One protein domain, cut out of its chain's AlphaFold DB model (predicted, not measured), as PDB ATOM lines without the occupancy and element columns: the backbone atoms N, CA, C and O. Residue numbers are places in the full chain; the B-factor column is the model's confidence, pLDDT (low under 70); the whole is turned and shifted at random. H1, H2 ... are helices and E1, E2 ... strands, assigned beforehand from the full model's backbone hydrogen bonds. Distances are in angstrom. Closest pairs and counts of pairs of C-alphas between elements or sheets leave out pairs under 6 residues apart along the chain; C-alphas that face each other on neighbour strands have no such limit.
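Overview. This is residues 17 to 75 of the 124 residues of an uncharacterized protein of Desulfobacterales bacterium (UniProt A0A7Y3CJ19). The printed part is an open arch with an empty middle: an antiparallel pair of strands, E1 and E2, forms part of its span, a loop with the short helix H1 lies on one side of the arch, and on the other side the backbone folds back into the long helix H2, much of which sticks out free as residues 61 to 63 and 68 to 74. The printed part has 59 residues, with two named strands and two named helices in the order E1, H1, E2, H2. The class is mixed, helices and strands, with under half of the residues in named elements. It is only just extended, close to loose, with a radius of gyration of the C-alphas of 15.9 A, and elongated, spanning 45 by 26 by 16 A.

Arrangement. Look first at E1, residues 21 to 25, and its neighbour E2, residues 46 to 50: they are antiparallel, with 146 degrees between their directions. C-alphas 24 and 47 face each other at 4.5 A. N 21 and O 50, at 2.8 A, and N 48 and O 23, at 2.9 A, are within hydrogen-bond range. H2, residues 61 to 74, is apart from E1, and also from H1, residues 32 to 35. In H2, 9 of 10 O i to N i+4 pairs are within hydrogen-bond range; H1 is too short for such a pair.

Along the chain. Find C-alpha 21 at (131.211, 100.011, 154.149); from there E1 runs 13.9 A to Ala 25. H1 goes from Thr 32 to Lys 35, 5.4 A. E2 runs 12.5 A from Glu 46 to Met 50. Find C-alpha 61 at (145.454, 74.810, 145.104); from there H2 runs 20.1 A to C-alpha 74 at (127.051, 79.528, 151.627).

Size, cuts and confidence. The two C-alphas farthest apart are those of Asn 39 and Glu 58, 45.6 A. The printed part has no cut, and its three links are short. No printed residue is under 70 in pLDDT.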
ATOM      1  N   ILE A  17     137.596  90.934 159.598       94.50
ATOM      2  CA  ILE A  17     136.367  91.524 159.070       94.50
ATOM      3  C   ILE A  17     136.556  93.038 159.111       94.50
ATOM      4  O   ILE A  17     137.019  93.569 160.126       94.50
ATOM      5  N   SER A  18     136.272  93.724 158.006       94.00
ATOM      6  CA  SER A  18     136.293  95.187 157.966       94.00
ATOM      7  C   SER A  18     135.144  95.788 158.784       94.00
ATOM      8  O   SER A  18     134.187  95.106 159.145       94.00
ATOM      9  N   SER A  19     135.192  97.100 159.019       91.50
ATOM     10  CA  SER A  19     133.973  97.850 159.340       91.50
ATOM     11  C   SER A  19     132.979  97.781 158.174       91.50
ATOM     12  O   SER A  19     133.376  97.515 157.034       91.50
ATOM     13  N   VAL A  20     131.702  98.039 158.463       92.88
ATOM     14  CA  VAL A  20     130.660  98.150 157.435       92.88
ATOM     15  C   VAL A  20     130.982  99.331 156.521       92.88
ATOM     16  O   VAL A  20     131.159 100.457 156.984       92.88
ATOM     17  N   GLY A  21     131.093  99.045 155.229       93.44
ATOM     18  CA  GLY A  21     131.211 100.011 154.149       93.44
ATOM     19  C   GLY A  21     129.992  99.950 153.234       93.44
ATOM     20  O   GLY A  21     128.898  99.568 153.654       93.44
ATOM     21  N   MET A  22     130.192 100.319 151.972       94.62
ATOM     22  CA  MET A  22     129.148 100.321 150.952       94.62
ATOM     23  C   MET A  22     129.664  99.651 149.681       94.62
ATOM     24  O   MET A  22     130.819  99.852 149.307       94.62
ATOM     25  N   GLU A  23     128.802  98.898 149.011       92.81
ATOM     26  CA  GLU A  23     128.997  98.455 147.631       92.81
ATOM     27  C   GLU A  23     127.934  99.075 146.732       92.81
ATOM     28  O   GLU A  23     126.822  99.361 147.176       92.81
ATOM     29  N   THR A  24     128.287  99.291 145.467       93.25
ATOM     30  CA  THR A  24     127.377  99.832 144.458       93.25
ATOM     31  C   THR A  24     127.319  98.919 143.251       93.25
ATOM     32  O   THR A  24     128.369  98.498 142.764       93.25
ATOM     33  N   ALA A  25     126.123  98.702 142.719       91.00
ATOM     34  CA  ALA A  25     125.914  97.970 141.478       91.00
ATOM     35  C   ALA A  25     124.976  98.747 140.548       91.00
ATOM     36  O   ALA A  25     124.112  99.489 141.007       91.00
ATOM     37  N   GLN A  26     125.154  98.576 139.239       93.00
ATOM     38  CA  GLN A  26     124.166  98.959 138.231       93.00
ATOM     39  C   GLN A  26     123.682  97.679 137.553       93.00
ATOM     40  O   GLN A  26     124.318  97.220 136.605       93.00
ATOM     41  N   PRO A  27     122.621  97.048 138.070       91.25
ATOM     42  CA  PRO A  27     122.127  95.801 137.512       91.25
ATOM     43  C   PRO A  27     121.624  95.987 136.074       91.25
ATOM     44  O   PRO A  27     120.952  96.967 135.733       91.25
ATOM     45  N   GLU A  28     121.964  95.023 135.225       91.69
ATOM     46  CA  GLU A  28     121.551  94.981 133.825       91.69
ATOM     47  C   GLU A  28     120.207  94.258 133.649       91.69
ATOM     48  O   GLU A  28     119.651  93.663 134.575       91.69
ATOM     49  N   THR A  29     119.662  94.303 132.432       90.06
ATOM     50  CA  THR A  29     118.465  93.517 132.100       90.06
ATOM     51  C   THR A  29     118.775  92.026 132.246       90.06
ATOM     52  O   THR A  29     119.692  91.529 131.599       90.06
ATOM     53  N   GLY A  30     117.983  91.317 133.053       86.38
ATOM     54  CA  GLY A  30     118.165  89.887 133.319       86.38
ATOM     55  C   GLY A  30     118.984  89.564 134.572       86.38
ATOM     56  O   GLY A  30     119.191  88.381 134.835       86.38
ATOM     57  N   SER A  31     119.414  90.565 135.351       88.56
ATOM     58  CA  SER A  31     119.947  90.321 136.697       88.56
ATOM     59  C   SER A  31     118.866  89.751 137.618       88.56
ATOM     60  O   SER A  31     117.681  90.007 137.427       88.56
ATOM     61  N   THR A  32     119.262  89.056 138.686       86.88
ATOM     62  CA  THR A  32     118.312  88.561 139.699       86.88
ATOM     63  C   THR A  32     117.664  89.655 140.539       86.88
ATOM     64  O   THR A  32     116.793  89.345 141.350       86.88
ATOM     65  N   THR A  33     118.064  90.920 140.387       83.50
ATOM     66  CA  THR A  33     117.466  92.045 141.119       83.50
ATOM     67  C   THR A  33     115.961  92.139 140.859       83.50
ATOM     68  O   THR A  33     115.192  92.415 141.782       83.50
ATOM     69  N   ASP A  34     115.522  91.809 139.641       81.50
ATOM     70  CA  ASP A  34     114.110  91.786 139.247       81.50
ATOM     71  C   ASP A  34     113.255  90.766 140.029       81.50
ATOM     72  O   ASP A  34     112.039  90.927 140.130       81.50
ATOM     73  N   LYS A  35     113.878  89.750 140.642       84.25
ATOM     74  CA  LYS A  35     113.221  88.762 141.517       84.25
ATOM     75  C   LYS A  35     113.059  89.246 142.955       84.25
ATOM     76  O   LYS A  35     112.360  88.597 143.734       84.25
ATOM     77  N   HIS A  36     113.740  90.326 143.331       82.44
ATOM     78  CA  HIS A  36     113.847  90.780 144.717       82.44
ATOM     79  C   HIS A  36     113.267  92.177 144.951       82.44
ATOM     80  O   HIS A  36     112.972  92.512 146.099       82.44
ATOM     81  N   ILE A  37     113.100  92.981 143.897       82.62
ATOM     82  CA  ILE A  37     112.628  94.365 143.986       82.62
ATOM     83  C   ILE A  37     111.502  94.596 142.974       82.62
ATOM     84  O   ILE A  37     111.678  94.418 141.769       82.62
ATOM     85  N   ASP A  38     110.351  95.057 143.466       82.38
ATOM     86  CA  ASP A  38     109.244  95.485 142.610       82.38
ATOM     87  C   ASP A  38     109.628  96.737 141.802       82.38
ATOM     88  O   ASP A  38     110.215  97.681 142.330       82.38
ATOM     89  N   ASN A  39     109.215  96.790 140.531       83.50
ATOM     90  CA  ASN A  39     109.500  97.895 139.599       83.50
ATOM     91  C   ASN A  39     110.997  98.129 139.328       83.50
ATOM     92  O   ASN A  39     111.422  99.270 139.134       83.50
ATOM     93  N   PHE A  40     111.779  97.050 139.290       83.56
ATOM     94  CA  PHE A  40     113.183  97.072 138.899       83.56
ATOM     95  C   PHE A  40     113.431  97.875 137.604       83.56
ATOM     96  O   PHE A  40     112.767  97.660 136.586       83.56
ATOM     97  N   GLN A  41     114.407  98.790 137.639       85.25
ATOM     98  CA  GLN A  41     114.853  99.562 136.477       85.25
ATOM     99  C   GLN A  41     116.346  99.319 136.216       85.25
ATOM    100  O   GLN A  41     117.182  99.832 136.967       85.25
ATOM    101  N   PRO A  42     116.693  98.595 135.134       89.62
ATOM    102  CA  PRO A  42     118.080  98.380 134.748       89.62
ATOM    103  C   PRO A  42     118.862  99.687 134.587       89.62
ATOM    104  O   PRO A  42     118.322 100.696 134.133       89.62
ATOM    105  N   GLY A  43     120.154  99.654 134.917       89.62
ATOM    106  CA  GLY A  43     121.065 100.793 134.757       89.62
ATOM    107  C   GLY A  43     120.958 101.874 135.839       89.62
ATOM    108  O   GLY A  43     121.668 102.876 135.771       89.62
ATOM    109  N   THR A  44     120.112 101.684 136.855       89.06
ATOM    110  CA  THR A  44     120.079 102.558 138.037       89.06
ATOM    111  C   THR A  44     121.131 102.105 139.047       89.06
ATOM    112  O   THR A  44     121.247 100.913 139.312       89.06
ATOM    113  N   THR A  45     121.906 103.034 139.622       92.25
ATOM    114  CA  THR A  45     122.863 102.684 140.686       92.25
ATOM    115  C   THR A  45     122.128 102.353 141.976       92.25
ATOM    116  O   THR A  45     121.432 103.198 142.540       92.25
ATOM    117  N   GLU A  46     122.369 101.155 142.484       89.81
ATOM    118  CA  GLU A  46     121.936 100.685 143.793       89.81
ATOM    119  C   GLU A  46     123.128 100.704 144.753       89.81
ATOM    120  O   GLU A  46     124.280 100.590 144.332       89.81
ATOM    121  N   THR A  47     122.879 100.907 146.049       91.88
ATOM    122  CA  THR A  47     123.931 100.928 147.076       91.88
ATOM    123  C   THR A  47     123.502 100.108 148.282       91.88
ATOM    124  O   THR A  47     122.428 100.344 148.836       91.88
ATOM    125  N   TYR A  48     124.360  99.182 148.711       89.81
ATOM    126  CA  TYR A  48     124.088  98.247 149.800       89.81
ATOM    127  C   TYR A  48     125.195  98.287 150.861       89.81
ATOM    128  O   TYR A  48     126.351  98.577 150.536       89.81
ATOM    129  N   PRO A  49     124.870  98.032 152.142       92.94
ATOM    130  CA  PRO A  49     125.883  97.870 153.175       92.94
ATOM    131  C   PRO A  49     126.682  96.592 152.922       92.94
ATOM    132  O   PRO A  49     126.105  95.545 152.642       92.94
ATOM    133  N   MET A  50     128.002  96.658 153.084       92.44
ATOM    134  CA  MET A  50     128.872  95.506 152.842       92.44
ATOM    135  C   MET A  50     130.045  95.443 153.820       92.44
ATOM    136  O   MET A  50     130.424  96.449 154.421       92.44
ATOM    137  N   VAL A  51     130.627  94.257 153.990       93.69
ATOM    138  CA  VAL A  51     131.873  94.052 154.742       93.69
ATOM    139  C   VAL A  51     132.842  93.217 153.915       93.69
ATOM    140  O   VAL A  51     132.439  92.300 153.205       93.69
ATOM    141  N   GLU A  52     134.136  93.483 154.059       94.50
ATOM    142  CA  GLU A  52     135.186  92.620 153.529       94.50
ATOM    143  C   GLU A  52     135.547  91.567 154.583       94.50
ATOM    144  O   GLU A  52     135.972  91.900 155.695       94.50
ATOM    145  N   VAL A  53     135.423  90.288 154.220       95.06
ATOM    146  CA  VAL A  53     135.928  89.169 155.021       95.06
ATOM    147  C   VAL A  53     137.228  88.668 154.404       95.06
ATOM    148  O   VAL A  53     137.254  88.149 153.293       95.06
ATOM    149  N   LYS A  54     138.320  88.796 155.156       95.38
ATOM    150  CA  LYS A  54     139.649  88.314 154.785       95.38
ATOM    151  C   LYS A  54     139.975  87.036 155.537       95.38
ATOM    152  O   LYS A  54     140.068  87.029 156.766       95.38
ATOM    153  N   ILE A  55     140.215  85.973 154.783       95.00
ATOM    154  CA  ILE A  55     140.773  84.714 155.275       95.00
ATOM    155  C   ILE A  55     142.085  84.426 154.552       95.00
ATOM    156  O   ILE A  55     142.302  84.879 153.430       95.00
ATOM    157  N   SER A  56     142.966  83.673 155.196       93.06
ATOM    158  CA  SER A  56     144.235  83.255 154.604       93.06
ATOM    159  C   SER A  56     144.382  81.749 154.728       93.06
ATOM    160  O   SER A  56     144.045  81.161 155.759       93.06
ATOM    161  N   ILE A  57     144.903  81.147 153.670       93.88
ATOM    162  CA  ILE A  57     145.258  79.736 153.597       93.88
ATOM    163  C   ILE A  57     146.678  79.616 153.062       93.88
ATOM    164  O   ILE A  57     147.238  80.571 152.518       93.88
ATOM    165  N   GLU A  58     147.281  78.450 153.242       92.19
ATOM    166  CA  GLU A  58     148.514  78.107 152.555       92.19
ATOM    167  C   GLU A  58     148.360  78.215 151.032       92.19
ATOM    168  O   GLU A  58     147.271  78.077 150.476       92.19
ATOM    169  N   ARG A  59     149.483  78.433 150.342       94.00
ATOM    170  CA  ARG A  59     149.548  78.419 148.879       94.00
ATOM    171  C   ARG A  59     149.446  76.978 148.357       94.00
ATOM    172  O   ARG A  59     150.426  76.419 147.872       94.00
ATOM    173  N   ASP A  60     148.265  76.386 148.504       94.31
ATOM    174  CA  ASP A  60     147.892  75.044 148.055       94.31
ATOM    175  C   ASP A  60     146.572  75.121 147.278       94.31
ATOM    176  O   ASP A  60     145.519  75.454 147.826       94.31
ATOM    177  N   SER A  61     146.622  74.791 145.987       95.12
ATOM    178  CA  SER A  61     145.454  74.810 145.104       95.12
ATOM    179  C   SER A  61     144.349  73.845 145.544       95.12
ATOM    180  O   SER A  61     143.178  74.165 145.382       95.12
ATOM    181  N   SER A  62     144.695  72.706 146.154       94.81
ATOM    182  CA  SER A  62     143.708  71.725 146.631       94.81
ATOM    183  C   SER A  62     142.970  72.223 147.874       94.81
ATOM    184  O   SER A  62     141.806  71.887 148.101       94.81
ATOM    185  N   ALA A  63     143.654  73.001 148.717       94.62
ATOM    186  CA  ALA A  63     143.032  73.678 149.847       94.62
ATOM    187  C   ALA A  63     142.155  74.840 149.363       94.62
ATOM    188  O   ALA A  63     141.026  74.983 149.836       94.62
ATOM    189  N   LEU A  64     142.646  75.620 148.391       95.56
ATOM    190  CA  LEU A  64     141.911  76.723 147.775       95.56
ATOM    191  C   LEU A  64     140.594  76.257 147.154       95.56
ATOM    192  O   LEU A  64     139.561  76.834 147.470       95.56
ATOM    193  N   GLU A  65     140.610  75.200 146.341       95.44
ATOM    194  CA  GLU A  65     139.409  74.632 145.711       95.44
ATOM    195  C   GLU A  65     138.319  74.327 146.750       95.44
ATOM    196  O   GLU A  65     137.213  74.853 146.675       95.44
ATOM    197  N   LYS A  66     138.669  73.596 147.815       95.06
ATOM    198  CA  LYS A  66     137.727  73.247 148.894       95.06
ATOM    199  C   LYS A  66     137.194  74.460 149.652       95.06
ATOM    200  O   LYS A  66     136.085  74.418 150.183       95.06
ATOM    201  N   VAL A  67     138.002  75.510 149.789       95.12
ATOM    202  CA  VAL A  67     137.574  76.764 150.421       95.12
ATOM    203  C   VAL A  67     136.616  77.518 149.510       95.12
ATOM    204  O   VAL A  67     135.589  77.983 149.996       95.12
ATOM    205  N   MET A  68     136.906  77.593 148.212       95.06
ATOM    206  CA  MET A  68     136.022  78.220 147.232       95.06
ATOM    207  C   MET A  68     134.679  77.491 147.160       95.06
ATOM    208  O   MET A  68     133.650  78.151 147.261       95.06
ATOM    209  N   ASP A  69     134.668  76.156 147.122       94.25
ATOM    210  CA  ASP A  69     133.437  75.354 147.188       94.25
ATOM    211  C   ASP A  69     132.607  75.682 148.432       94.25
ATOM    212  O   ASP A  69     131.388  75.846 148.366       94.25
ATOM    213  N   ALA A  70     133.266  75.806 149.588       94.44
ATOM    214  CA  ALA A  70     132.593  76.154 150.830       94.44
ATOM    215  C   ALA A  70     132.018  77.577 150.805       94.44
ATOM    216  O   ALA A  70     130.928  77.782 151.334       94.44
ATOM    217  N   ILE A  71     132.725  78.539 150.200       93.75
ATOM    218  CA  ILE A  71     132.242  79.914 150.031       93.75
ATOM    219  C   ILE A  71     131.037  79.926 149.090       93.75
ATOM    220  O   ILE A  71     129.989  80.415 149.491       93.75
ATOM    221  N   TYR A  72     131.138  79.334 147.898       92.56
ATOM    222  CA  TYR A  72     130.027  79.276 146.942       92.56
ATOM    223  C   TYR A  72     128.802  78.554 147.503       92.56
ATOM    224  O   TYR A  72     127.679  78.957 147.229       92.56
ATOM    225  N   TYR A  73     128.997  77.527 148.334       92.69
ATOM    226  CA  TYR A  73     127.889  76.826 148.981       92.69
ATOM    227  C   TYR A  73     127.080  77.717 149.940       92.69
ATOM    228  O   TYR A  73     125.873  77.524 150.078       92.69
ATOM    229  N   VAL A  74     127.725  78.661 150.638       91.81
ATOM    230  CA  VAL A  74     127.051  79.528 151.627       91.81
ATOM    231  C   VAL A  74     126.733  80.926 151.102       91.81
ATOM    232  O   VAL A  74     125.924  81.630 151.708       91.81
ATOM    233  N   HIS A  75     127.382  81.358 150.024       91.00
ATOM    234  CA  HIS A  75     127.180  82.679 149.456       91.00
ATOM    235  C   HIS A  75     125.880  82.714 148.651       91.00
ATOM    236  O   HIS A  75     125.632  81.854 147.816       91.00
TER     237      HIS A  75